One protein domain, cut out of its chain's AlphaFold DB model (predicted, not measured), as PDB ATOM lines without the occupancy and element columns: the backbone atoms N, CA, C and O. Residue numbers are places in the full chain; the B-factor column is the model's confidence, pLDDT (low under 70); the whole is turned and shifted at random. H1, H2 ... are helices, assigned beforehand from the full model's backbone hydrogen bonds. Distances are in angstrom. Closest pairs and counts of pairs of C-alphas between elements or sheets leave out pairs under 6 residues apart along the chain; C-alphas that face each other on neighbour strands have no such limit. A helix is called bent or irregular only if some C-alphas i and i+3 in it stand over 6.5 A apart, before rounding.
ATOM      1  N   VAL A  15     -26.055  17.787  19.927       86.94
ATOM      2  CA  VAL A  15     -26.389  18.102  18.529       86.94
ATOM      3  C   VAL A  15     -27.902  18.055  18.302       86.94
ATOM      4  O   VAL A  15     -28.463  18.991  17.732       86.94
ATOM      5  N   CYS A  16     -28.580  17.013  18.795       85.38
ATOM      6  CA  CYS A  16     -30.034  16.896  18.680       85.38
ATOM      7  C   CYS A  16     -30.757  18.031  19.424       85.38
ATOM      8  O   CYS A  16     -31.676  18.636  18.879       85.38
ATOM      9  N   GLY A  17     -30.326  18.353  20.646       83.81
ATOM     10  CA  GLY A  17     -30.898  19.421  21.463       83.81
ATOM     11  C   GLY A  17     -30.721  20.797  20.827       83.81
ATOM     12  O   GLY A  17     -31.695  21.537  20.695       83.81
ATOM     13  N   THR A  18     -29.514  21.118  20.356       85.12
ATOM     14  CA  THR A  18     -29.227  22.386  19.668       85.12
ATOM     15  C   THR A  18     -30.050  22.526  18.390       85.12
ATOM     16  O   THR A  18     -30.616  23.591  18.153       85.12
ATOM     17  N   TRP A  19     -30.194  21.455  17.600       83.38
ATOM     18  CA  TRP A  19     -31.050  21.468  16.411       83.38
ATOM     19  C   TRP A  19     -32.526  21.693  16.763       83.38
ATOM     20  O   TRP A  19     -33.189  22.526  16.152       83.38
ATOM     21  N   CYS A  20     -33.036  21.004  17.785       81.50
ATOM     22  CA  CYS A  20     -34.408  21.165  18.266       81.50
ATOM     23  C   CYS A  20     -34.698  22.593  18.766       81.50
ATOM     24  O   CYS A  20     -35.778  23.134  18.509       81.50
ATOM     25  N   ILE A  21     -33.749  23.220  19.467       80.38
ATOM     26  CA  ILE A  21     -33.868  24.611  19.931       80.38
ATOM     27  C   ILE A  21     -33.833  25.569  18.737       80.38
ATOM     28  O   ILE A  21     -34.698  26.433  18.615       80.38
ATOM     29  N   TRP A  22     -32.886  25.383  17.819       82.31
ATOM     30  CA  TRP A  22     -32.769  26.205  16.617       82.31
ATOM     31  C   TRP A  22     -34.023  26.148  15.736       82.31
ATOM     32  O   TRP A  22     -34.546  27.182  15.313       82.31
ATOM     33  N   ASP A  23     -34.551  24.949  15.482       78.75
ATOM     34  CA  ASP A  23     -35.745  24.770  14.657       78.75
ATOM     35  C   ASP A  23     -36.973  25.427  15.302       78.75
ATOM     36  O   ASP A  23     -37.719  26.139  14.638       78.75
ATOM     37  N   THR A  24     -37.139  25.301  16.623       76.44
ATOM     38  CA  THR A  24     -38.259  25.936  17.338       76.44
ATOM     39  C   THR A  24     -38.138  27.456  17.463       76.44
ATOM     40  O   THR A  24     -39.168  28.136  17.446       76.44
ATOM     41  N   MET A  25     -36.922  28.001  17.559       76.88
ATOM     42  CA  MET A  25     -36.682  29.449  17.561       76.88
ATOM     43  C   MET A  25     -36.917  30.074  16.182       76.88
ATOM     44  O   MET A  25     -37.519  31.139  16.084       76.88
ATOM     45  N   THR A  26     -36.505  29.395  15.110       82.12
ATOM     46  CA  THR A  26     -36.688  29.883  13.731       82.12
ATOM     47  C   THR A  26     -38.076  29.583  13.157       82.12
ATOM     48  O   THR A  26     -38.470  30.165  12.150       82.12
ATOM     49  N   ALA A  27     -38.851  28.694  13.781       79.12
ATOM     50  CA  ALA A  27     -40.200  28.350  13.339       79.12
ATOM     51  C   ALA A  27     -41.189  29.520  13.422       79.12
ATOM     52  O   ALA A  27     -42.051  29.645  12.556       79.12
ATOM     53  N   TYR A  28     -41.060  30.386  14.431       78.44
ATOM     54  CA  TYR A  28     -41.966  31.526  14.585       78.44
ATOM     55  C   TYR A  28     -41.794  32.532  13.437       78.44
ATOM     56  O   TYR A  28     -42.766  32.864  12.765       78.44
ATOM     57  N   SER A  29     -40.553  32.918  13.122       77.88
ATOM     58  CA  SER A  29     -40.263  33.841  12.014       77.88
ATOM     59  C   SER A  29     -40.608  33.256  10.640       77.88
ATOM     60  O   SER A  29     -41.059  33.979   9.753       77.88
ATOM     61  N   LYS A  30     -40.481  31.932  10.456       79.44
ATOM     62  CA  LYS A  30     -40.997  31.239   9.260       79.44
ATOM     63  C   LYS A  30     -42.518  31.381   9.128       79.44
ATOM     64  O   LYS A  30     -43.015  31.544   8.016       79.44
ATOM     65  N   GLY A  31     -43.251  31.333  10.243       77.62
ATOM     66  CA  GLY A  31     -44.691  31.588  10.269       77.62
ATOM     67  C   GLY A  31     -45.047  33.040   9.939       77.62
ATOM     68  O   GLY A  31     -45.975  33.276   9.173       77.62
ATOM     69  N   GLU A  32     -44.276  34.015  10.417       80.38
ATOM     70  CA  GLU A  32     -44.488  35.426  10.062       80.38
ATOM     71  C   GLU A  32     -44.261  35.693   8.567       80.38
ATOM     72  O   GLU A  32     -45.094  36.329   7.920       80.38
ATOM     73  N   ALA A  33     -43.186  35.146   7.988       81.31
ATOM     74  CA  ALA A  33     -42.904  35.268   6.556       81.31
ATOM     75  C   ALA A  33     -44.016  34.651   5.691       81.31
ATOM     76  O   ALA A  33     -44.366  35.165   4.627       81.31
ATOM     77  N   LEU A  34     -44.604  33.555   6.170       76.62
ATOM     78  CA  LEU A  34     -45.743  32.916   5.534       76.62
ATOM     79  C   LEU A  34     -47.013  33.781   5.606       76.62
ATOM     80  O   LEU A  34     -47.720  33.914   4.604       76.62
ATOM     81  N   ALA A  35     -47.289  34.402   6.754       78.56
ATOM     82  CA  ALA A  35     -48.398  35.343   6.878       78.56
ATOM     83  C   ALA A  35     -48.251  36.518   5.903       78.56
ATOM     84  O   ALA A  35     -49.220  36.888   5.242       78.56
ATOM     85  N   GLU A  36     -47.044  37.071   5.763       79.94
ATOM     86  CA  GLU A  36     -46.771  38.155   4.815       79.94
ATOM     87  C   GLU A  36     -46.964  37.738   3.359       79.94
ATOM     88  O   GLU A  36     -47.535  38.498   2.576       79.94
ATOM     89  N   ALA A  37     -46.509  36.540   2.986       78.50
ATOM     90  CA  ALA A  37     -46.699  36.012   1.638       78.50
ATOM     91  C   ALA A  37     -48.193  35.859   1.309       78.50
ATOM     92  O   ALA A  37     -48.648  36.325   0.261       78.50
ATOM     93  N   ASN A  38     -48.965  35.290   2.239       75.75
ATOM     94  CA  ASN A  38     -50.407  35.104   2.076       75.75
ATOM     95  C   ASN A  38     -51.154  36.443   2.038       75.75
ATOM     96  O   ASN A  38     -52.069  36.624   1.236       75.75
ATOM     97  N   TRP A  39     -50.732  37.410   2.854       78.06
ATOM     98  CA  TRP A  39     -51.311  38.750   2.866       78.06
ATOM     99  C   TRP A  39     -51.038  39.513   1.565       78.06
ATOM    100  O   TRP A  39     -51.960  40.088   0.988       78.06
ATOM    101  N   LYS A  40     -49.797  39.487   1.056       78.56
ATOM    102  CA  LYS A  40     -49.431  40.121  -0.224       78.56
ATOM    103  C   LYS A  40     -50.215  39.540  -1.392       78.56
ATOM    104  O   LYS A  40     -50.683  40.298  -2.234       78.56
ATOM    105  N   TYR A  41     -50.383  38.221  -1.431       74.56
ATOM    106  CA  TYR A  41     -51.203  37.589  -2.456       74.56
ATOM    107  C   TYR A  41     -52.648  38.096  -2.404       74.56
ATOM    108  O   TYR A  41     -53.204  38.522  -3.412       74.56
ATOM    109  N   ILE A  42     -53.241  38.132  -1.213       71.81
ATOM    110  CA  ILE A  42     -54.636  38.542  -1.048       71.81
ATOM    111  C   ILE A  42     -54.834  40.025  -1.388       71.81
ATOM    112  O   ILE A  42     -55.834  40.374  -2.008       71.81
ATOM    113  N   GLN A  43     -53.842  40.886  -1.150       72.44
ATOM    114  CA  GLN A  43     -53.872  42.272  -1.636       72.44
ATOM    115  C   GLN A  43     -53.923  42.408  -3.168       72.44
ATOM    116  O   GLN A  43     -54.381  43.439  -3.657       72.44
ATOM    117  N   THR A  44     -53.476  41.401  -3.927       72.81
ATOM    118  CA  THR A  44     -53.608  41.383  -5.398       72.81
ATOM    119  C   THR A  44     -54.975  40.888  -5.878       72.81
ATOM    120  O   THR A  44     -55.305  41.037  -7.051       72.81
ATOM    121  N   THR A  45     -55.789  40.336  -4.974       68.88
ATOM    122  CA  THR A  45     -57.174  39.930  -5.242       68.88
ATOM    123  C   THR A  45     -58.171  41.009  -4.806       68.88
ATOM    124  O   THR A  45     -57.837  41.925  -4.061       68.88
ATOM    125  N   GLU A  46     -59.430  40.907  -5.245       65.69
ATOM    126  CA  GLU A  46     -60.492  41.861  -4.861       65.69
ATOM    127  C   GLU A  46     -60.734  41.937  -3.345       65.69
ATOM    128  O   GLU A  46     -61.173  42.959  -2.816       65.69
ATOM    129  N   THR A  47     -60.469  40.844  -2.633       62.94
ATOM    130  CA  THR A  47     -60.633  40.747  -1.184       62.94
ATOM    131  C   THR A  47     -59.395  41.316  -0.509       62.94
ATOM    132  O   THR A  47     -58.356  40.677  -0.477       62.94
ATOM    133  N   LYS A  48     -59.492  42.531   0.034       70.19
ATOM    134  CA  LYS A  48     -58.351  43.278   0.596       70.19
ATOM    135  C   LYS A  48     -57.783  42.695   1.901       70.19
ATOM    136  O   LYS A  48     -56.736  43.155   2.354       70.19
ATOM    137  N   THR A  49     -58.463  41.725   2.521       69.81
ATOM    138  CA  THR A  49     -58.043  41.084   3.776       69.81
ATOM    139  C   THR A  49     -58.211  39.563   3.732       69.81
ATOM    140  O   THR A  49     -59.063  39.034   3.013       69.81
ATOM    141  N   LEU A  50     -57.422  38.855   4.550       72.94
ATOM    142  CA  LEU A  50     -57.520  37.400   4.746       72.94
ATOM    143  C   LEU A  50     -58.900  36.974   5.262       72.94
ATOM    144  O   LEU A  50     -59.425  35.948   4.840       72.94
ATOM    145  N   LYS A  51     -59.517  37.780   6.132       75.81
ATOM    146  CA  LYS A  51     -60.873  37.541   6.637       75.81
ATOM    147  C   LYS A  51     -61.933  37.651   5.540       75.81
ATOM    148  O   LYS A  51     -62.808  36.792   5.476       75.81
ATOM    149  N   ASP A  52     -61.840  38.654   4.671       76.50
ATOM    150  CA  ASP A  52     -62.797  38.831   3.572       76.50
ATOM    151  C   ASP A  52     -62.630  37.744   2.510       76.50
ATOM    152  O   ASP A  52     -63.618  37.230   1.988       76.50
ATOM    153  N   TYR A  53     -61.384  37.339   2.239       75.00
ATOM    154  CA  TYR A  53     -61.089  36.178   1.401       75.00
ATOM    155  C   TYR A  53     -61.726  34.918   1.995       75.00
ATOM    156  O   TYR A  53     -62.456  34.201   1.310       75.00
ATOM    157  N   CYS A  54     -61.544  34.689   3.296       76.25
ATOM    158  CA  CYS A  54     -62.179  33.571   3.977       76.25
ATOM    159  C   CYS A  54     -63.710  33.613   3.916       76.25
ATOM    160  O   CYS A  54     -64.332  32.592   3.640       76.25
ATOM    161  N   ALA A  55     -64.322  34.782   4.109       78.00
ATOM    162  CA  ALA A  55     -65.769  34.943   4.028       78.00
ATOM    163  C   ALA A  55     -66.308  34.675   2.610       78.00
ATOM    164  O   ALA A  55     -67.292  33.950   2.462       78.00
ATOM    165  N   LYS A  56     -65.642  35.197   1.567       76.00
ATOM    166  CA  LYS A  56     -66.034  35.016   0.155       76.00
ATOM    167  C   LYS A  56     -66.041  33.543  -0.257       76.00
ATOM    168  O   LYS A  56     -66.931  33.121  -0.987       76.00
ATOM    169  N   TYR A  57     -65.078  32.767   0.232       72.44
ATOM    170  CA  TYR A  57     -64.925  31.349  -0.104       72.44
ATOM    171  C   TYR A  57     -65.426  30.393   0.991       72.44
ATOM    172  O   TYR A  57     -65.160  29.197   0.914       72.44
ATOM    173  N   GLN A  58     -66.153  30.899   1.998       71.62
ATOM    174  CA  GLN A  58     -66.695  30.115   3.122       71.62
ATOM    175  C   GLN A  58     -65.636  29.272   3.869       71.62
ATOM    176  O   GLN A  58     -65.914  28.186   4.374       71.62
ATOM    177  N   ILE A  59     -64.409  29.786   3.959       72.25
ATOM    178  CA  ILE A  59     -63.292  29.169   4.680       72.25
ATOM    179  C   ILE A  59     -63.431  29.509   6.167       72.25
ATOM    180  O   ILE A  59     -63.549  30.675   6.541       72.25
ATOM    181  N   THR A  60     -63.369  28.496   7.028       67.81
ATOM    182  CA  THR A  60     -63.534  28.637   8.489       67.81
ATOM    183  C   THR A  60     -62.260  28.326   9.282       67.81
ATOM    184  O   THR A  60     -62.312  28.193  10.501       67.81
ATOM    185  N   GLY A  61     -61.112  28.195   8.607       65.50
ATOM    186  CA  GLY A  61     -59.842  27.805   9.226       65.50
ATOM    187  C   GLY A  61     -59.316  28.821  10.245       65.50
ATOM    188  O   GLY A  61     -59.086  29.987   9.917       65.50
ATOM    189  N   ASP A  62     -59.076  28.354  11.469       66.69
ATOM    190  CA  ASP A  62     -58.424  29.108  12.540       66.69
ATOM    191  C   ASP A  62     -56.967  28.647  12.740       66.69
ATOM    192  O   ASP A  62     -56.497  27.693  12.122       66.69
ATOM    193  N   ALA A  63     -56.227  29.310  13.631       60.09
ATOM    194  CA  ALA A  63     -54.840  28.939  13.925       60.09
ATOM    195  C   ALA A  63     -54.687  27.516  14.509       60.09
ATOM    196  O   ALA A  63     -53.586  26.968  14.498       60.09
ATOM    197  N   LYS A  64     -55.761  26.909  15.036       62.97
ATOM    198  CA  LYS A  64     -55.745  25.549  15.601       62.97
ATOM    199  C   LYS A  64     -56.032  24.478  14.549       62.97
ATOM    200  O   LYS A  64     -55.529  23.362  14.667       62.97
ATOM    201  N   THR A  65     -56.830  24.811  13.541       66.50
ATOM    202  CA  THR A  65     -57.332  23.919  12.494       66.50
ATOM    203  C   THR A  65     -57.311  24.624  11.135       66.50
ATOM    204  O   THR A  65     -58.357  24.869  10.530       66.50
ATOM    205  N   PRO A  66     -56.122  24.982  10.624       64.38
ATOM    206  CA  PRO A  66     -56.054  25.763   9.405       64.38
ATOM    207  C   PRO A  66     -56.392  24.874   8.203       64.38
ATOM    208  O   PRO A  66     -56.023  23.697   8.144       64.38
ATOM    209  N   GLN A  67     -57.138  25.427   7.249       63.72
ATOM    210  CA  GLN A  67     -57.633  24.658   6.110       63.72
ATOM    211  C   GLN A  67     -56.579  24.592   4.997       63.72
ATOM    212  O   GLN A  67     -55.928  25.586   4.668       63.72
ATOM    213  N   ALA A  68     -56.422  23.409   4.401       62.25
ATOM    214  CA  ALA A  68     -55.610  23.211   3.206       62.25
ATOM    215  C   ALA A  68     -56.470  23.498   1.965       62.25
ATOM    216  O   ALA A  68     -57.311  22.684   1.586       62.25
ATOM    217  N   ILE A  69     -56.285  24.667   1.353       56.97
ATOM    218  CA  ILE A  69     -57.070  25.119   0.195       56.97
ATOM    219  C   ILE A  69     -56.344  24.738  -1.102       56.97
ATOM    220  O   ILE A  69     -55.118  24.764  -1.150       56.97
ATOM    221  N   ARG A  70     -57.099  24.362  -2.147       54.31
ATOM    222  CA  ARG A  70     -56.582  23.849  -3.437       54.31
ATOM    223  C   ARG A  70     -56.905  24.711  -4.673       54.31
ATOM    224  O   ARG A  70     -56.891  24.181  -5.778       54.31
ATOM    225  N   ALA A  71     -57.221  25.996  -4.527       48.28
ATOM    226  CA  ALA A  71     -57.514  26.862  -5.675       48.28
ATOM    227  C   ALA A  71     -56.286  27.707  -6.070       48.28
ATOM    228  O   ALA A  71     -55.653  28.316  -5.207       48.28
ATOM    229  N   GLU A  72     -55.956  27.714  -7.367       55.59
ATOM    230  CA  GLU A  72     -54.917  28.530  -8.024       55.59
ATOM    231  C   GLU A  72     -55.023  30.002  -7.559       55.59
ATOM    232  O   GLU A  72     -56.105  30.576  -7.616       55.59
ATOM    233  N   VAL A  73     -54.016  30.709  -7.033       51.75
ATOM    234  CA  VAL A  73     -52.554  30.560  -6.929       51.75
ATOM    235  C   VAL A  73     -52.155  30.248  -5.474       51.75
ATOM    236  O   VAL A  73     -51.478  31.012  -4.791       51.75
ATOM    237  N   PHE A  74     -52.572  29.091  -4.977       54.56
ATOM    238  CA  PHE A  74     -52.039  28.522  -3.744       54.56
ATOM    239  C   PHE A  74     -51.678  27.070  -4.008       54.56
ATOM    240  O   PHE A  74     -52.542  26.208  -4.149       54.56
ATOM    241  N   ASP A  75     -50.379  26.802  -4.135       45.66
ATOM    242  CA  ASP A  75     -49.908  25.446  -4.383       45.66
ATOM    243  C   ASP A  75     -50.157  24.568  -3.132       45.66
ATOM    244  O   ASP A  75     -49.659  24.890  -2.043       45.66
ATOM    245  N   PRO A  76     -50.910  23.455  -3.241       42.59
ATOM    246  CA  PRO A  76     -51.508  22.768  -2.099       42.59
ATOM    247  C   PRO A  76     -50.589  21.805  -1.336       42.59
ATOM    248  O   PRO A  76     -51.067  20.984  -0.551       42.59
ATOM    249  N   GLN A  77     -49.273  21.897  -1.537       49.38
ATOM    250  CA  GLN A  77     -48.267  21.273  -0.666       49.38
ATOM    251  C   GLN A  77     -47.604  22.274   0.299       49.38
ATOM    252  O   GLN A  77     -46.798  21.861   1.134       49.38
ATOM    253  N   LYS A  78     -47.901  23.581   0.183       55.00
ATOM    254  CA  LYS A  78     -46.941  24.630   0.554       55.00
ATOM    255  C   LYS A  78     -47.282  25.577   1.700       55.00
ATOM    256  O   LYS A  78     -46.361  26.320   1.987       55.00
ATOM    257  N   ASN A  79     -48.466  25.574   2.343       57.50
ATOM    258  CA  ASN A  79     -48.753  26.107   3.706       57.50
ATOM    259  C   ASN A  79     -50.265  26.399   3.924       57.50
ATOM    260  O   ASN A  79     -50.946  26.756   2.966       57.50
ATOM    261  N   PRO A  80     -50.821  26.265   5.147       67.75
ATOM    262  CA  PRO A  80     -52.270  26.332   5.377       67.75
ATOM    263  C   PRO A  80     -52.784  27.770   5.599       67.75
ATOM    264  O   PRO A  80     -52.025  28.616   6.059       67.75
ATOM    265  N   LEU A  81     -54.059  28.056   5.291       71.69
ATOM    266  CA  LEU A  81     -54.628  29.411   5.411       71.69
ATOM    267  C   LEU A  81     -55.283  29.629   6.789       71.69
ATOM    268  O   LEU A  81     -56.140  28.843   7.195       71.69
ATOM    269  N   ILE A  82     -54.914  30.713   7.479       75.69
ATOM    270  CA  ILE A  82     -55.550  31.185   8.721       75.69
ATOM    271  C   ILE A  82     -56.276  32.502   8.451       75.69
ATOM    272  O   ILE A  82     -55.680  33.460   7.953       75.69
ATOM    273  N   CYS A  83     -57.561  32.549   8.795       76.31
ATOM    274  CA  CYS A  83     -58.402  33.719   8.590       76.31
ATOM    275  C   CYS A  83     -58.124  34.784   9.658       76.31
ATOM    276  O   CYS A  83     -58.460  34.601  10.827       76.31
ATOM    277  N   SER A  84     -57.542  35.913   9.250       76.69
ATOM    278  CA  SER A  84     -57.238  37.038  10.144       76.69
ATOM    279  C   SER A  84     -57.648  38.377   9.512       76.69
ATOM    280  O   SER A  84     -57.465  38.568   8.307       76.69
ATOM    281  N   PRO A  85     -58.222  39.313  10.289       75.69
ATOM    282  CA  PRO A  85     -58.617  40.634   9.803       75.69
ATOM    283  C   PRO A  85     -57.433  41.583   9.576       75.69
ATOM    284  O   PRO A  85     -57.556  42.494   8.763       75.69
ATOM    285  N   THR A  86     -56.301  41.393  10.265       81.50
ATOM    286  CA  THR A  86     -55.116  42.264  10.168       81.50
ATOM    287  C   THR A  86     -53.838  41.467   9.902       81.50
ATOM    288  O   THR A  86     -53.766  40.269  10.188       81.50
ATOM    289  N   LEU A  87     -52.814  42.137   9.357       78.25
ATOM    290  CA  LEU A  87     -51.507  41.526   9.089       78.25
ATOM    291  C   LEU A  87     -50.803  41.092  10.383       78.25
ATOM    292  O   LEU A  87     -50.201  40.024  10.407       78.25
ATOM    293  N   GLU A  88     -50.897  41.877  11.458       82.44
ATOM    294  CA  GLU A  88     -50.259  41.541  12.741       82.44
ATOM    295  C   GLU A  88     -50.931  40.337  13.420       82.44
ATOM    296  O   GLU A  88     -50.264  39.461  13.978       82.44
ATOM    297  N   GLU A  89     -52.259  40.224  13.305       80.19
ATOM    298  CA  GLU A  89     -52.978  39.028  13.753       80.19
ATOM    299  C   GLU A  89     -52.639  37.808  12.894       80.19
ATOM    300  O   GLU A  89     -52.486  36.712  13.427       80.19
ATOM    301  N   ALA A  90     -52.447  37.987  11.583       78.19
ATOM    302  CA  ALA A  90     -51.970  36.910  10.725       78.19
ATOM    303  C   ALA A  90     -50.549  36.478  11.139       78.19
ATOM    304  O   ALA A  90     -50.324  35.305  11.419       78.19
ATOM    305  N   ARG A  91     -49.589  37.400  11.264       81.88
ATOM    306  CA  ARG A  91     -48.206  37.083  11.667       81.88
ATOM    307  C   ARG A  91     -48.147  36.310  12.977       81.88
ATOM    308  O   ARG A  91     -47.518  35.255  13.030       81.88
ATOM    309  N   SER A  92     -48.852  36.786  14.000       82.44
ATOM    310  CA  SER A  92     -48.901  36.104  15.295       82.44
ATOM    311  C   SER A  92     -49.564  34.728  15.203       82.44
ATOM    312  O   SER A  92     -49.024  33.759  15.738       82.44
ATOM    313  N   ALA A  93     -50.679  34.593  14.479       80.00
ATOM    314  CA  ALA A  93     -51.376  33.321  14.322       80.00
ATOM    315  C   ALA A  93     -50.552  32.277  13.549       80.00
ATOM    316  O   ALA A  93     -50.422  31.133  13.997       80.00
ATOM    317  N   TYR A  94     -49.951  32.662  12.422       79.31
ATOM    318  CA  TYR A  94     -49.086  31.781  11.639       79.31
ATOM    319  C   TYR A  94     -47.771  31.478  12.368       79.31
ATOM    320  O   TYR A  94     -47.315  30.333  12.342       79.31
ATOM    321  N   GLY A  95     -47.183  32.456  13.061       81.25
ATOM    322  CA  GLY A  95     -46.004  32.266  13.906       81.25
ATOM    323  C   GLY A  95     -46.251  31.221  14.992       81.25
ATOM    324  O   GLY A  95     -45.485  30.263  15.129       81.25
ATOM    325  N   LEU A  96     -47.373  31.337  15.709       83.00
ATOM    326  CA  LEU A  96     -47.762  30.371  16.738       83.00
ATOM    327  C   LEU A  96     -48.044  28.985  16.144       83.00
ATOM    328  O   LEU A  96     -47.653  27.969  16.727       83.00
ATOM    329  N   PHE A  97     -48.702  28.930  14.985       81.25
ATOM    330  CA  PHE A  97     -49.023  27.685  14.294       81.25
ATOM    331  C   PHE A  97     -47.757  26.918  13.888       81.25
ATOM    332  O   PHE A  97     -47.583  25.755  14.265       81.25
ATOM    333  N   VAL A  98     -46.832  27.577  13.183       80.19
ATOM    334  CA  VAL A  98     -45.582  26.957  12.724       80.19
ATOM    335  C   VAL A  98     -44.688  26.598  13.912       80.19
ATOM    336  O   VAL A  98     -44.119  25.506  13.938       80.19
ATOM    337  N   GLN A  99     -44.630  27.434  14.953       79.00
ATOM    338  CA  GLN A  99     -43.908  27.107  16.185       79.00
ATOM    339  C   GLN A  99     -44.498  25.881  16.895       79.00
ATOM    340  O   GLN A  99     -43.754  25.032  17.389       79.00
ATOM    341  N   THR A 100     -45.823  25.749  16.935       80.56
ATOM    342  CA  THR A 100     -46.494  24.592  17.546       80.56
ATOM    343  C   THR A 100     -46.225  23.316  16.749       80.56
ATOM    344  O   THR A 100     -45.916  22.273  17.336       80.56
ATOM    345  N   ALA A 101     -46.257  23.397  15.417       77.50
ATOM    346  CA  ALA A 101     -45.886  22.292  14.540       77.50
ATOM    347  C   ALA A 101     -44.415  21.878  14.732       77.50
ATOM    348  O   ALA A 101     -44.127  20.690  14.906       77.50
ATOM    349  N   ALA A 102     -43.497  22.847  14.793       79.00
ATOM    350  CA  ALA A 102     -42.076  22.609  15.040       79.00
ATOM    351  C   ALA A 102     -41.827  21.988  16.420       79.00
ATOM    352  O   ALA A 102     -41.088  21.013  16.530       79.00
ATOM    353  N   ARG A 103     -42.510  22.455  17.476       78.81
ATOM    354  CA  ARG A 103     -42.441  21.839  18.816       78.81
ATOM    355  C   ARG A 103     -42.913  20.386  18.800       78.81
ATOM    356  O   ARG A 103     -42.255  19.531  19.387       78.81
ATOM    357  N   LYS A 104     -44.012  20.082  18.104       80.56
ATOM    358  CA  LYS A 104     -44.526  18.708  17.979       80.56
ATOM    359  C   LYS A 104     -43.552  17.802  17.218       80.56
ATOM    360  O   LYS A 104     -43.321  16.666  17.633       80.56
ATOM    361  N   SER A 105     -42.957  18.309  16.138       76.88
ATOM    362  CA  SER A 105     -41.918  17.608  15.373       76.88
ATOM    363  C   SER A 105     -40.663  17.358  16.221       76.88
ATOM    364  O   SER A 105     -40.184  16.229  16.316       76.88
ATOM    365  N   SER A 106     -40.200  18.388  16.929       76.62
ATOM    366  CA  SER A 106     -39.061  18.350  17.849       76.62
ATOM    367  C   SER A 106     -39.258  17.338  18.985       76.62
ATOM    368  O   SER A 106     -38.377  16.515  19.243       76.62
ATOM    369  N   MET A 107     -40.448  17.294  19.600       77.50
ATOM    370  CA  MET A 107     -40.789  16.269  20.595       77.50
ATOM    371  C   MET A 107     -40.696  14.863  20.002       77.50
ATOM    372  O   MET A 107     -40.061  13.990  20.590       77.50
ATOM    373  N   ARG A 108     -41.273  14.638  18.814       79.31
ATOM    374  CA  ARG A 108     -41.225  13.333  18.139       79.31
ATOM    375  C   ARG A 108     -39.786  12.894  17.851       79.31
ATOM    376  O   ARG A 108     -39.440  11.755  18.156       79.31
ATOM    377  N   MET A 109     -38.957  13.789  17.316       77.62
ATOM    378  CA  MET A 109     -37.536  13.528  17.056       77.62
ATOM    379  C   MET A 109     -36.778  13.196  18.344       77.62
ATOM    380  O   MET A 109     -36.024  12.228  18.379       77.62
ATOM    381  N   THR A 110     -37.041  13.932  19.424       79.38
ATOM    382  CA  THR A 110     -36.413  13.698  20.732       79.38
ATOM    383  C   THR A 110     -36.795  12.326  21.304       79.38
ATOM    384  O   THR A 110     -35.924  11.590  21.766       79.38
ATOM    385  N   PHE A 111     -38.069  11.923  21.219       79.88
ATOM    386  CA  PHE A 111     -38.503  10.589  21.653       79.88
ATOM    387  C   PHE A 111     -37.902   9.468  20.799       79.88
ATOM    388  O   PHE A 111     -37.468   8.452  21.344       79.88
ATOM    389  N   MET A 112     -37.830   9.651  19.477       84.06
ATOM    390  CA  MET A 112     -37.181   8.692  18.576       84.06
ATOM    391  C   MET A 112     -35.687   8.550  18.886       84.06
ATOM    392  O   MET A 112     -35.181   7.432  18.948       84.06
ATOM    393  N   PHE A 113     -34.997   9.664  19.146       84.62
ATOM    394  CA  PHE A 113     -33.591   9.677  19.541       84.62
ATOM    395  C   PHE A 113     -33.363   8.933  20.864       84.62
ATOM    396  O   PHE A 113     -32.495   8.063  20.940       84.62
ATOM    397  N   MET A 114     -34.176   9.216  21.888       83.25
ATOM    398  CA  MET A 114     -34.119   8.511  23.174       83.25
ATOM    399  C   MET A 114     -34.376   7.009  23.009       83.25
ATOM    400  O   MET A 114     -33.640   6.198  23.565       83.25
ATOM    401  N   GLY A 115     -35.376   6.632  22.207       86.56
ATOM    402  CA  GLY A 115     -35.681   5.233  21.907       86.56
ATOM    403  C   GLY A 115     -34.530   4.513  21.203       86.56
ATOM    404  O   GLY A 115     -34.144   3.422  21.622       86.56
ATOM    405  N   ALA A 116     -33.929   5.135  20.185       87.50
ATOM    406  CA  ALA A 116     -32.789   4.573  19.461       87.50
ATOM    407  C   ALA A 116     -31.585   4.336  20.385       87.50
ATOM    408  O   ALA A 116     -30.983   3.261  20.362       87.50
ATOM    409  N   TRP A 117     -31.272   5.296  21.259       85.81
ATOM    410  CA  TRP A 117     -30.201   5.133  22.240       85.81
ATOM    411  C   TRP A 117     -30.483   4.039  23.262       85.81
ATOM    412  O   TRP A 117     -29.575   3.284  23.604       85.81
ATOM    413  N   LEU A 118     -31.730   3.904  23.711       86.50
ATOM    414  CA  LEU A 118     -32.123   2.856  24.651       86.50
ATOM    415  C   LEU A 118     -31.919   1.461  24.035       86.50
ATOM    416  O   LEU A 118     -31.348   0.582  24.681       86.50
ATOM    417  N   VAL A 119     -32.272   1.282  22.758       88.88
ATOM    418  CA  VAL A 119     -32.019   0.038  22.008       88.88
ATOM    419  C   VAL A 119     -30.521  -0.240  21.861       88.88
ATOM    420  O   VAL A 119     -30.083  -1.362  22.120       88.88
ATOM    421  N   ILE A 120     -29.718   0.767  21.500       86.38
ATOM    422  CA  ILE A 120     -28.257   0.627  21.364       86.38
ATOM    423  C   ILE A 120     -27.624   0.211  22.698       86.38
ATOM    424  O   ILE A 120     -26.786  -0.692  22.730       86.38
ATOM    425  N   LEU A 121     -28.041   0.828  23.806       83.44
ATOM    426  CA  LEU A 121     -27.535   0.506  25.139       83.44
ATOM    427  C   LEU A 121     -27.906  -0.922  25.558       83.44
ATOM    428  O   LEU A 121     -27.041  -1.649  26.050       83.44
ATOM    429  N   LEU A 122     -29.150  -1.353  25.322       86.12
ATOM    430  CA  LEU A 122     -29.587  -2.722  25.613       86.12
ATOM    431  C   LEU A 122     -28.822  -3.758  24.780       86.12
ATOM    432  O   LEU A 122     -28.368  -4.765  25.326       86.12
ATOM    433  N   ALA A 123     -28.624  -3.500  23.485       86.81
ATOM    434  CA  ALA A 123     -27.866  -4.382  22.601       86.81
ATOM    435  C   ALA A 123     -26.392  -4.486  23.024       86.81
ATOM    436  O   ALA A 123     -25.848  -5.588  23.103       86.81
ATOM    437  N   ALA A 124     -25.758  -3.359  23.366       83.25
ATOM    438  CA  ALA A 124     -24.384  -3.338  23.858       83.25
ATOM    439  C   ALA A 124     -24.243  -4.105  25.185       83.25
ATOM    440  O   ALA A 124     -23.309  -4.891  25.349       83.25
ATOM    441  N   PHE A 125     -25.189  -3.937  26.115       82.62
ATOM    442  CA  PHE A 125     -25.175  -4.640  27.399       82.62
ATOM    443  C   PHE A 125     -25.421  -6.151  27.239       82.62
ATOM    444  O   PHE A 125     -24.746  -6.972  27.871       82.62
ATOM    445  N   GLY A 126     -26.342  -6.533  26.350       84.38
ATOM    446  CA  GLY A 126     -26.596  -7.925  25.973       84.38
ATOM    447  C   GLY A 126     -25.377  -8.587  25.325       84.38
ATOM    448  O   GLY A 126     -24.991  -9.695  25.698       84.38
ATOM    449  N   LEU A 127     -24.701  -7.882  24.414       83.19
ATOM    450  CA  LEU A 127     -23.475  -8.368  23.784       83.19
ATOM    451  C   LEU A 127     -22.346  -8.531  24.809       83.19
ATOM    452  O   LEU A 127     -21.674  -9.560  24.828       83.19
ATOM    453  N   GLN A 128     -22.170  -7.557  25.703       80.94
ATOM    454  CA  GLN A 128     -21.147  -7.607  26.747       80.94
ATOM    455  C   GLN A 128     -21.374  -8.778  27.714       80.94
ATOM    456  O   GLN A 128     -20.443  -9.517  28.029       80.94
ATOM    457  N   THR A 129     -22.613  -8.988  28.163       80.75
ATOM    458  CA  THR A 129     -22.960 -10.115  29.045       80.75
ATOM    459  C   THR A 129     -22.783 -11.466  28.354       80.75
ATOM    460  O   THR A 129     -22.295 -12.411  28.980       80.75
ATOM    461  N   TRP A 130     -23.102 -11.568  27.063       81.06
ATOM    462  CA  TRP A 130     -22.869 -12.779  26.280       81.06
ATOM    463  C   TRP A 130     -21.376 -13.079  26.079       81.06
ATOM    464  O   TRP A 130     -20.944 -14.209  26.325       81.06
ATOM    465  N   LEU A 131     -20.575 -12.071  25.714       80.06
ATOM    466  CA  LEU A 131     -19.120 -12.196  25.585       80.06
ATOM    467  C   LEU A 131     -18.480 -12.629  26.911       80.06
ATOM    468  O   LEU A 131     -17.692 -13.573  26.927       80.06
ATOM    469  N   ASN A 132     -18.884 -12.022  28.032       81.06
ATOM    470  CA  ASN A 132     -18.389 -12.385  29.363       81.06
ATOM    471  C   ASN A 132     -18.735 -13.838  29.738       81.06
ATOM    472  O   ASN A 132     -17.896 -14.551  30.287       81.06
ATOM    473  N   ARG A 133     -19.945 -14.317  29.408       76.50
ATOM    474  CA  ARG A 133     -20.341 -15.723  29.632       76.50
ATOM    475  C   ARG A 133     -19.550 -16.703  28.766       76.50
ATOM    476  O   ARG A 133     -19.242 -17.797  29.231       76.50
ATOM    477  N   ARG A 134     -19.233 -16.343  27.519       74.50
ATOM    478  CA  ARG A 134     -18.387 -17.166  26.638       74.50
ATOM    479  C   ARG A 134     -16.944 -17.226  27.131       74.50
ATOM    480  O   ARG A 134     -16.393 -18.318  27.198       74.50
ATOM    481  N   ALA A 135     -16.375 -16.093  27.539       74.81
ATOM    482  CA  ALA A 135     -15.030 -16.038  28.106       74.81
ATOM    483  C   ALA A 135     -14.907 -16.908  29.372       74.81
ATOM    484  O   ALA A 135     -13.962 -17.679  29.498       74.81
ATOM    485  N   ALA A 136     -15.909 -16.875  30.258       69.81
ATOM    486  CA  ALA A 136     -15.937 -17.714  31.459       69.81
ATOM    487  C   ALA A 136     -16.040 -19.226  31.167       69.81
ATOM    488  O   ALA A 136     -15.580 -20.036  31.967       69.81
TER     489      ALA A 136
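AT A GLANCE: This is residues 15 to 136 of the 140 residues of an uncharacterized protein of Parasutterella sp. NM82_D38 (UniProt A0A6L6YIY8). One very long helix, H3, makes the length of the model; H1 runs side by side with its first part in the opposite direction, and residues 114 to 136 of H3 stick out free as an arm. At the other end, short H2 and the long stretch of residues 57 to 86, with no named element, form a small irregular head. The printed part has 122 residues with three named helices, H1, H2 and H3 in that order, and no named strand; the class is all helix. The whole is extended, with a radius of gyration of the C-alphas of 22.6 A and spans of 83 by 25 by 20 A.

IN THESE COORDINATES: Find C-alpha 87 at (-51.507, 41.526, 9.089); from there H3, residues 87 to 136, runs 72.6 A to C-alpha 136 at (-15.937, -17.714, 31.459). Go back to C-alpha 15 at (-26.389, 18.102, 18.529), where H1, residues 15 to 43, begins its 41.8 A. It has a kink of 29 degrees near residue 28; it is neither bent nor irregular, but only just: C-alphas 25 and 28 are 6.4 A apart. H2 is residues 50 to 56, 10.0 A long.

HOW THE PARTS SIT: Look first at Gly 31 and Gly 95, whose C-alphas, the closest of H1 and H3, are 3.9 A apart. The two helices touch at a shallow tilt of 25 degrees, opposite ways, H3 with residues 87 to 110 alone. H1 touches H2 with residues 38 to 42 alone; the closest C-alphas are those of Ile 42 and Leu 50, 6.6 A apart. These two run the same way at a steep tilt of 54 degrees. H2 and H3 are only just apart, their closest C-alphas at 8.2 A. In H2 and H3 every O i to N i+4 pair is within hydrogen-bond range; in H1, 23 of 25 are.

THE WHOLE: The C-alphas of Glu 46 and Ala 136 are the two farthest apart, 82.8 A. Without the free arm, the body spans 48 by 22 by 20 A. The printed part has no cut; the link from H1 to H2 is short, that from H2 to H3 long. Look for pLDDT under 70 at residues 45 to 47, 49, 60 to 80 and 136; the mean of the printed part is 75.3.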